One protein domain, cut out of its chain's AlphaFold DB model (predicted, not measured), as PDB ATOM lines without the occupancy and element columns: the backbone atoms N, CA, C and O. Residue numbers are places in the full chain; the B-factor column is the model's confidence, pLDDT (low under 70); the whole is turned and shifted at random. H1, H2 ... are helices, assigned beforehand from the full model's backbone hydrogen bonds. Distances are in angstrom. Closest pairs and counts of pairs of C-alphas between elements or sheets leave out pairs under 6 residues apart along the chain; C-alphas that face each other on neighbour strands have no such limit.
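AT A GLANCE: This is residues 82 to 148 of the 150 residues of the protein "Histone-lysine N-methyltransferase SETMAR" of Eumeta variegata (UniProt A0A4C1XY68). Two helices, H3 and the shorter H1, lie far apart at opposite ends of an extended chain, with no common core. Between them runs a long strung-out link, with the one-turn helix H2 near its H1 end and a loop that folds back just before H3. The printed part has 67 residues with three named helices, in the order H1, H2, H3, and no named strand; the class is all helix, with 41 of the 67 residues in helices. The whole is extended, with a radius of gyration of the C-alphas of 20.2 A, and elongated, spanning 53 by 33 by 28 A along its three main axes.

IN THESE COORDINATES: H3, the longest helix, holds residues 124 to 146, 23 residues, and measures 32.6 A from first to last C-alpha. It begins with C-alpha 124 at (12.189, 13.550, -6.601) and ends with C-alpha 146 at (-17.737, 10.123, -19.116), and its course shows most in the falling x value. H2 holds residues 101 to 104, 5.7 A from first to last C-alpha. H1 holds residues 82 to 95, 14 residues and 19.9 A long; its C-alpha 82 is at (29.001, -2.602, -41.943) and its C-alpha 95 at (28.951, 17.201, -39.560), with y rising while x hardly changes.

HOW THE PARTS SIT: H3 touches no helix. H3 and H2 are apart, with no C-alpha of the one within 8 A of the other, though they follow each other in the chain. H1 and H2 are apart by the same test, and so are H1 and H3. The link from H1 to H2 is tight, with 5 residues. In H1 and H3 every pair of O of residue i and N of residue i+4 is within hydrogen-bond range. H2, with 4 residues, is too short for such a pair, and its one pair of O of residue i and N of residue i+3 is not within range.

THE WHOLE: The two C-alphas farthest apart are those of Lys 85 and Ile 146, at 54.3 A. The C-alphas of Phe 82 and Leu 148, the first and last printed, are 52.4 A apart. The link from H2 to H3 is long, residues 105 to 123, with C-alphas 4 to 20 A from the mean of the C-alphas. Residues 82 to 114, 120 to 126 and 135 to 148 stand free. The printed part has no cut. The mean pLDDT of the printed part is 78.2; H1 has a mean of 94 and H3 of 71. Confidence is under 70 at residue 99, residue 117, residues 120 to 122 and residues 139 to 148, of which 139 to 146 belong to H3.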
ATOM      1  N   PHE A  82      29.878  -3.351 -41.047       96.31
ATOM      2  CA  PHE A  82      29.001  -2.602 -41.943       96.31
ATOM      3  C   PHE A  82      28.232  -1.486 -41.213       96.31
ATOM      4  O   PHE A  82      28.224  -0.340 -41.656       96.31
ATOM      5  N   GLN A  83      27.638  -1.789 -40.060       95.75
ATOM      6  CA  GLN A  83      26.937  -0.853 -39.182       95.75
ATOM      7  C   GLN A  83      27.889   0.233 -38.685       95.75
ATOM      8  O   GLN A  83      27.523   1.409 -38.670       95.75
ATOM      9  N   ALA A  84      29.119  -0.136 -38.315       95.19
ATOM     10  CA  ALA A  84      30.144   0.817 -37.906       95.19
ATOM     11  C   ALA A  84      30.499   1.781 -39.051       95.19
ATOM     12  O   ALA A  84      30.433   3.000 -38.866       95.19
ATOM     13  N   LYS A  85      30.785   1.255 -40.250       97.31
ATOM     14  CA  LYS A  85      31.064   2.068 -41.447       97.31
ATOM     15  C   LYS A  85      29.898   2.993 -41.783       97.31
ATOM     16  O   LYS A  85      30.106   4.193 -41.963       97.31
ATOM     17  N   ARG A  86      28.672   2.466 -41.781       96.62
ATOM     18  CA  ARG A  86      27.465   3.241 -42.083       96.62
ATOM     19  C   ARG A  86      27.249   4.376 -41.086       96.62
ATOM     20  O   ARG A  86      26.953   5.495 -41.493       96.62
ATOM     21  N   ARG A  87      27.437   4.122 -39.787       96.38
ATOM     22  CA  ARG A  87      27.342   5.166 -38.753       96.38
ATOM     23  C   ARG A  87      28.379   6.265 -38.971       96.38
ATOM     24  O   ARG A  87      28.026   7.435 -38.888       96.38
ATOM     25  N   ILE A  88      29.627   5.907 -39.282       95.88
ATOM     26  CA  ILE A  88      30.692   6.885 -39.564       95.88
ATOM     27  C   ILE A  88      30.335   7.743 -40.780       95.88
ATOM     28  O   ILE A  88      30.485   8.962 -40.730       95.88
ATOM     29  N   GLU A  89      29.858   7.122 -41.857       96.56
ATOM     30  CA  GLU A  89      29.446   7.816 -43.079       96.56
ATOM     31  C   GLU A  89      28.331   8.833 -42.803       96.56
ATOM     32  O   GLU A  89      28.479  10.013 -43.123       96.56
ATOM     33  N   VAL A  90      27.260   8.403 -42.128       95.00
ATOM     34  CA  VAL A  90      26.138   9.276 -41.751       95.00
ATOM     35  C   VAL A  90      26.618  10.412 -40.848       95.00
ATOM     36  O   VAL A  90      26.281  11.569 -41.082       95.00
ATOM     37  N   CYS A  91      27.458  10.128 -39.848       93.31
ATOM     38  CA  CYS A  91      28.009  11.171 -38.983       93.31
ATOM     39  C   CYS A  91      28.845  12.195 -39.763       93.31
ATOM     40  O   CYS A  91      28.712  13.389 -39.509       93.31
ATOM     41  N   LYS A  92      29.670  11.764 -40.727       93.31
ATOM     42  CA  LYS A  92      30.436  12.686 -41.584       93.31
ATOM     43  C   LYS A  92      29.512  13.597 -42.391       93.31
ATOM     44  O   LYS A  92      29.752  14.799 -42.440       93.31
ATOM     45  N   GLN A  93      28.440  13.045 -42.959       89.94
ATOM     46  CA  GLN A  93      27.438  13.819 -43.698       89.94
ATOM     47  C   GLN A  93      26.698  14.819 -42.801       89.94
ATOM     48  O   GLN A  93      26.449  15.938 -43.227       89.94
ATOM     49  N   LEU A  94      26.385  14.449 -41.556       86.81
ATOM     50  CA  LEU A  94      25.719  15.340 -40.599       86.81
ATOM     51  C   LEU A  94      26.638  16.449 -40.064       86.81
ATOM     52  O   LEU A  94      26.149  17.501 -39.660       86.81
ATOM     53  N   VAL A  95      27.955  16.223 -40.037       86.44
ATOM     54  CA  VAL A  95      28.951  17.201 -39.560       86.44
ATOM     55  C   VAL A  95      29.405  18.162 -40.665       86.44
ATOM     56  O   VAL A  95      29.818  19.274 -40.347       86.44
ATOM     57  N   ALA A  96      29.342  17.754 -41.936       79.50
ATOM     58  CA  ALA A  96      29.852  18.526 -43.071       79.50
ATOM     59  C   ALA A  96      29.168  19.892 -43.321       79.50
ATOM     60  O   ALA A  96      29.881  20.828 -43.692       79.50
ATOM     61  N   PRO A  97      27.841  20.067 -43.147       78.31
ATOM     62  CA  PRO A  97      27.202  21.366 -43.323       78.31
ATOM     63  C   PRO A  97      27.700  22.385 -42.288       78.31
ATOM     64  O   PRO A  97      27.942  22.014 -41.135       78.31
ATOM     65  N   PRO A  98      27.809  23.684 -42.638       72.75
ATOM     66  CA  PRO A  98      28.072  24.717 -41.646       72.75
ATOM     67  C   PRO A  98      26.985  24.642 -40.574       72.75
ATOM     68  O   PRO A  98      25.793  24.598 -40.887       72.75
ATOM     69  N   LYS A  99      27.405  24.603 -39.305       69.00
ATOM     70  CA  LYS A  99      26.517  24.611 -38.137       69.00
ATOM     71  C   LYS A  99      25.875  25.989 -38.002       69.00
ATOM     72  O   LYS A  99      26.179  26.742 -37.086       69.00
ATOM     73  N   ASP A 100      25.028  26.344 -38.959       73.38
ATOM     74  CA  ASP A 100      24.117  27.455 -38.800       73.38
ATOM     75  C   ASP A 100      23.144  27.052 -37.692       73.38
ATOM     76  O   ASP A 100      22.505  25.997 -37.751       73.38
ATOM     77  N   ASP A 101      23.046  27.892 -36.671       73.50
ATOM     78  CA  ASP A 101      22.103  27.774 -35.563       73.50
ATOM     79  C   ASP A 101      20.679  27.452 -36.053       73.50
ATOM     80  O   ASP A 101      19.909  26.757 -35.384       73.50
ATOM     81  N   ARG A 102      20.338  27.919 -37.263       78.56
ATOM     82  CA  ARG A 102      19.065  27.649 -37.939       78.56
ATOM     83  C   ARG A 102      18.849  26.178 -38.299       78.56
ATOM     84  O   ARG A 102      17.700  25.748 -38.294       78.56
ATOM     85  N   PHE A 103      19.893  25.405 -38.603       77.06
ATOM     86  CA  PHE A 103      19.762  23.981 -38.936       77.06
ATOM     87  C   PHE A 103      19.384  23.159 -37.703       77.06
ATOM     88  O   PHE A 103      18.390  22.438 -37.734       77.06
ATOM     89  N   ILE A 104      20.102  23.333 -36.588       81.19
ATOM     90  CA  ILE A 104      19.818  22.609 -35.340       81.19
ATOM     91  C   ILE A 104      18.429  22.969 -34.800       81.19
ATOM     92  O   ILE A 104      17.686  22.080 -34.394       81.19
ATOM     93  N   LYS A 105      18.028  24.247 -34.884       85.19
ATOM     94  CA  LYS A 105      16.695  24.717 -34.458       85.19
ATOM     95  C   LYS A 105      15.529  24.111 -35.253       85.19
ATOM     96  O   LYS A 105      14.398  24.174 -34.785       85.19
ATOM     97  N   ARG A 106      15.779  23.541 -36.438       85.12
ATOM     98  CA  ARG A 106      14.757  22.869 -37.262       85.12
ATOM     99  C   ARG A 106      14.622  21.377 -36.963       85.12
ATOM    100  O   ARG A 106      13.645  20.774 -37.396       85.12
ATOM    101  N   ILE A 107      15.582  20.769 -36.266       86.56
ATOM    102  CA  ILE A 107      15.535  19.339 -35.959       86.56
ATOM    103  C   ILE A 107      14.537  19.117 -34.821       86.56
ATOM    104  O   ILE A 107      14.760  19.545 -33.692       86.56
ATOM    105  N   ILE A 108      13.453  18.402 -35.118       87.81
ATOM    106  CA  ILE A 108      12.508  17.897 -34.121       87.81
ATOM    107  C   ILE A 108      12.814  16.412 -33.924       87.81
ATOM    108  O   ILE A 108      12.670  15.618 -34.851       87.81
ATOM    109  N   THR A 109      13.256  16.033 -32.726       90.94
ATOM    110  CA  THR A 109      13.489  14.629 -32.358       90.94
ATOM    111  C   THR A 109      12.331  14.110 -31.517       90.94
ATOM    112  O   THR A 109      11.918  14.780 -30.572       90.94
ATOM    113  N   CYS A 110      11.856  12.904 -31.811       89.88
ATOM    114  CA  CYS A 110      10.918  12.171 -30.966       89.88
ATOM    115  C   CYS A 110      11.541  10.814 -30.627       89.88
ATOM    116  O   CYS A 110      12.082  10.161 -31.517       89.88
ATOM    117  N   ASP A 111      11.487  10.423 -29.357       91.56
ATOM    118  CA  ASP A 111      11.884   9.095 -28.896       91.56
ATOM    119  C   ASP A 111      10.928   8.641 -27.794       91.56
ATOM    120  O   ASP A 111      10.467   9.448 -26.976       91.56
ATOM    121  N   GLU A 112      10.625   7.350 -27.780       88.44
ATOM    122  CA  GLU A 112       9.739   6.758 -26.790       88.44
ATOM    123  C   GLU A 112      10.562   6.191 -25.641       88.44
ATOM    124  O   GLU A 112      11.432   5.339 -25.811       88.44
ATOM    125  N   LYS A 113      10.263   6.648 -24.424       82.50
ATOM    126  CA  LYS A 113      10.936   6.176 -23.219       82.50
ATOM    127  C   LYS A 113       9.937   5.573 -22.250       82.50
ATOM    128  O   LYS A 113       9.022   6.249 -21.784       82.50
ATOM    129  N   TRP A 114      10.182   4.322 -21.872       81.25
ATOM    130  CA  TRP A 114       9.459   3.676 -20.784       81.25
ATOM    131  C   TRP A 114       9.784   4.352 -19.453       81.25
ATOM    132  O   TRP A 114      10.946   4.561 -19.094       81.25
ATOM    133  N   ILE A 115       8.733   4.703 -18.717       74.31
ATOM    134  CA  ILE A 115       8.826   5.307 -17.394       74.31
ATOM    135  C   ILE A 115       8.207   4.328 -16.404       74.31
ATOM    136  O   ILE A 115       7.032   3.986 -16.506       74.31
ATOM    137  N   TYR A 116       9.010   3.870 -15.449       76.00
ATOM    138  CA  TYR A 116       8.525   3.022 -14.369       76.00
ATOM    139  C   TYR A 116       7.992   3.898 -13.229       76.00
ATOM    140  O   TYR A 116       8.695   4.832 -12.832       76.00
ATOM    141  N   PRO A 117       6.801   3.604 -12.670       68.50
ATOM    142  CA  PRO A 117       6.214   4.395 -11.587       68.50
ATOM    143  C   PRO A 117       7.128   4.521 -10.361       68.50
ATOM    144  O   PRO A 117       7.270   5.605  -9.809       68.50
ATOM    145  N   ASN A 118       7.806   3.430  -9.991       70.12
ATOM    146  CA  ASN A 118       8.694   3.363  -8.829       70.12
ATOM    147  C   ASN A 118      10.147   3.129  -9.251       70.12
ATOM    148  O   ASN A 118      10.723   2.071  -9.004       70.12
ATOM    149  N   ASN A 119      10.759   4.121  -9.897       73.12
ATOM    150  CA  ASN A 119      12.199   4.100 -10.137       73.12
ATOM    151  C   ASN A 119      12.946   4.795  -8.984       73.12
ATOM    152  O   ASN A 119      12.978   6.024  -8.901       73.12
ATOM    153  N   LEU A 120      13.568   3.989  -8.116       67.75
ATOM    154  CA  LEU A 120      14.309   4.443  -6.928       67.75
ATOM    155  C   LEU A 120      15.541   5.299  -7.262       67.75
ATOM    156  O   LEU A 120      16.012   6.053  -6.419       67.75
ATOM    157  N   ASN A 121      16.040   5.213  -8.499       69.88
ATOM    158  CA  ASN A 121      17.193   5.982  -8.973       69.88
ATOM    159  C   ASN A 121      16.797   7.320  -9.625       69.88
ATOM    160  O   ASN A 121      17.654   8.009 -10.181       69.88
ATOM    161  N   MET A 122      15.509   7.681  -9.618       69.44
ATOM    162  CA  MET A 122      15.041   8.968 -10.132       69.44
ATOM    163  C   MET A 122      15.002  10.023  -9.035       69.44
ATOM    164  O   MET A 122      14.546   9.770  -7.927       69.44
ATOM    165  N   ASP A 123      15.431  11.232  -9.377       78.81
ATOM    166  CA  ASP A 123      15.299  12.395  -8.517       78.81
ATOM    167  C   ASP A 123      13.822  12.740  -8.272       78.81
ATOM    168  O   ASP A 123      12.960  12.617  -9.150       78.81
ATOM    169  N   ASN A 124      13.541  13.231  -7.063       74.31
ATOM    170  CA  ASN A 124      12.189  13.550  -6.601       74.31
ATOM    171  C   ASN A 124      11.455  14.528  -7.534       74.31
ATOM    172  O   ASN A 124      10.233  14.462  -7.670       74.31
ATOM    173  N   GLN A 125      12.186  15.426  -8.204       73.88
ATOM    174  CA  GLN A 125      11.591  16.378  -9.139       73.88
ATOM    175  C   GLN A 125      11.028  15.672 -10.377       73.88
ATOM    176  O   GLN A 125       9.875  15.912 -10.744       73.88
ATOM    177  N   ARG A 126      11.788  14.751 -10.984       72.62
ATOM    178  CA  ARG A 126      11.298  13.961 -12.123       72.62
ATOM    179  C   ARG A 126      10.163  13.025 -11.724       72.62
ATOM    180  O   ARG A 126       9.204  12.912 -12.487       72.62
ATOM    181  N   GLN A 127      10.215  12.422 -10.533       73.62
ATOM    182  CA  GLN A 127       9.108  11.602 -10.021       73.62
ATOM    183  C   GLN A 127       7.798  12.404  -9.930       73.62
ATOM    184  O   GLN A 127       6.753  11.937 -10.384       73.62
ATOM    185  N   ARG A 128       7.845  13.651  -9.435       77.44
ATOM    186  CA  ARG A 128       6.673  14.547  -9.381       77.44
ATOM    187  C   ARG A 128       6.134  14.892 -10.766       77.44
ATOM    188  O   ARG A 128       4.921  14.855 -10.974       77.44
ATOM    189  N   THR A 129       7.013  15.221 -11.717       80.12
ATOM    190  CA  THR A 129       6.605  15.516 -13.100       80.12
ATOM    191  C   THR A 129       5.919  14.312 -13.738       80.12
ATOM    192  O   THR A 129       4.873  14.466 -14.362       80.12
ATOM    193  N   ILE A 130       6.459  13.117 -13.526       78.94
ATOM    194  CA  ILE A 130       5.894  11.865 -14.027       78.94
ATOM    195  C   ILE A 130       4.530  11.577 -13.398       78.94
ATOM    196  O   ILE A 130       3.572  11.311 -14.121       78.94
ATOM    197  N   ALA A 131       4.405  11.700 -12.077       79.75
ATOM    198  CA  ALA A 131       3.130  11.520 -11.385       79.75
ATOM    199  C   ALA A 131       2.059  12.517 -11.865       79.75
ATOM    200  O   ALA A 131       0.876  12.181 -11.925       79.75
ATOM    201  N   ARG A 132       2.455  13.743 -12.239       81.31
ATOM    202  CA  ARG A 132       1.559  14.716 -12.883       81.31
ATOM    203  C   ARG A 132       1.123  14.252 -14.273       81.31
ATOM    204  O   ARG A 132      -0.069  14.269 -14.541       81.31
ATOM    205  N   ILE A 133       2.054  13.788 -15.110       81.69
ATOM    206  CA  ILE A 133       1.744  13.274 -16.456       81.69
ATOM    207  C   ILE A 133       0.772  12.089 -16.375       81.69
ATOM    208  O   ILE A 133      -0.201  12.052 -17.123       81.69
ATOM    209  N   TYR A 134       0.999  11.138 -15.465       78.69
ATOM    210  CA  TYR A 134       0.080  10.012 -15.278       78.69
ATOM    211  C   TYR A 134      -1.298  10.461 -14.784       78.69
ATOM    212  O   TYR A 134      -2.293   9.972 -15.308       78.69
ATOM    213  N   ARG A 135      -1.380  11.422 -13.849       78.12
ATOM    214  CA  ARG A 135      -2.667  11.993 -13.408       78.12
ATOM    215  C   ARG A 135      -3.409  12.707 -14.534       78.12
ATOM    216  O   ARG A 135      -4.591  12.461 -14.712       78.12
ATOM    217  N   GLU A 136      -2.733  13.540 -15.323       78.88
ATOM    218  CA  GLU A 136      -3.342  14.212 -16.482       78.88
ATOM    219  C   GLU A 136      -3.821  13.199 -17.536       78.88
ATOM    220  O   GLU A 136      -4.898  13.367 -18.107       78.88
ATOM    221  N   LYS A 137      -3.058  12.122 -17.777       74.81
ATOM    222  CA  LYS A 137      -3.476  11.035 -18.676       74.81
ATOM    223  C   LYS A 137      -4.674  10.251 -18.133       74.81
ATOM    224  O   LYS A 137      -5.561   9.932 -18.918       74.81
ATOM    225  N   LEU A 138      -4.717   9.966 -16.829       75.00
ATOM    226  CA  LEU A 138      -5.830   9.258 -16.193       75.00
ATOM    227  C   LEU A 138      -7.111  10.098 -16.229       75.00
ATOM    228  O   LEU A 138      -8.137   9.607 -16.676       75.00
ATOM    229  N   LEU A 139      -7.021  11.388 -15.894       64.12
ATOM    230  CA  LEU A 139      -8.148  12.323 -15.964       64.12
ATOM    231  C   LEU A 139      -8.687  12.486 -17.392       64.12
ATOM    232  O   LEU A 139      -9.893  12.593 -17.577       64.12
ATOM    233  N   ARG A 140      -7.818  12.466 -18.416       69.50
ATOM    234  CA  ARG A 140      -8.254  12.465 -19.826       69.50
ATOM    235  C   ARG A 140      -8.945  11.165 -20.233       69.50
ATOM    236  O   ARG A 140      -9.876  11.204 -21.033       69.50
ATOM    237  N   ALA A 141      -8.490  10.027 -19.713       66.06
ATOM    238  CA  ALA A 141      -9.141   8.743 -19.947       66.06
ATOM    239  C   ALA A 141     -10.511   8.688 -19.252       66.06
ATOM    240  O   ALA A 141     -11.485   8.287 -19.875       66.06
ATOM    241  N   GLU A 142     -10.609   9.175 -18.014       61.50
ATOM    242  CA  GLU A 142     -11.869   9.277 -17.268       61.50
ATOM    243  C   GLU A 142     -12.846  10.262 -17.926       61.50
ATOM    244  O   GLU A 142     -14.019   9.932 -18.075       61.50
ATOM    245  N   SER A 143     -12.386  11.419 -18.420       59.16
ATOM    246  CA  SER A 143     -13.255  12.348 -19.159       59.16
ATOM    247  C   SER A 143     -13.759  11.764 -20.482       59.16
ATOM    248  O   SER A 143     -14.901  12.000 -20.851       59.16
ATOM    249  N   LEU A 144     -12.937  10.977 -21.189       54.81
ATOM    250  CA  LEU A 144     -13.367  10.267 -22.402       54.81
ATOM    251  C   LEU A 144     -14.387   9.161 -22.091       54.81
ATOM    252  O   LEU A 144     -15.291   8.943 -22.888       54.81
ATOM    253  N   VAL A 145     -14.265   8.490 -20.942       52.22
ATOM    254  CA  VAL A 145     -15.252   7.502 -20.474       52.22
ATOM    255  C   VAL A 145     -16.569   8.181 -20.090       52.22
ATOM    256  O   VAL A 145     -17.624   7.663 -20.435       52.22
ATOM    257  N   ILE A 146     -16.528   9.353 -19.451       50.03
ATOM    258  CA  ILE A 146     -17.737  10.123 -19.116       50.03
ATOM    259  C   ILE A 146     -18.438  10.626 -20.391       50.03
ATOM    260  O   ILE A 146     -19.646  10.472 -20.513       50.03
ATOM    261  N   CYS A 147     -17.695  11.128 -21.384       44.19
ATOM    262  CA  CYS A 147     -18.270  11.614 -22.648       44.19
ATOM    263  C   CYS A 147     -18.796  10.518 -23.600       44.19
ATOM    264  O   CYS A 147     -19.343  10.859 -24.643       44.19
ATOM    265  N   LEU A 148     -18.595   9.229 -23.305       46.66
ATOM    266  CA  LEU A 148     -19.133   8.103 -24.091       46.66
ATOM    267  C   LEU A 148     -20.353   7.439 -23.427       46.66
ATOM    268  O   LEU A 148     -20.896   6.481 -23.978       46.66
TER     269      LEU A 148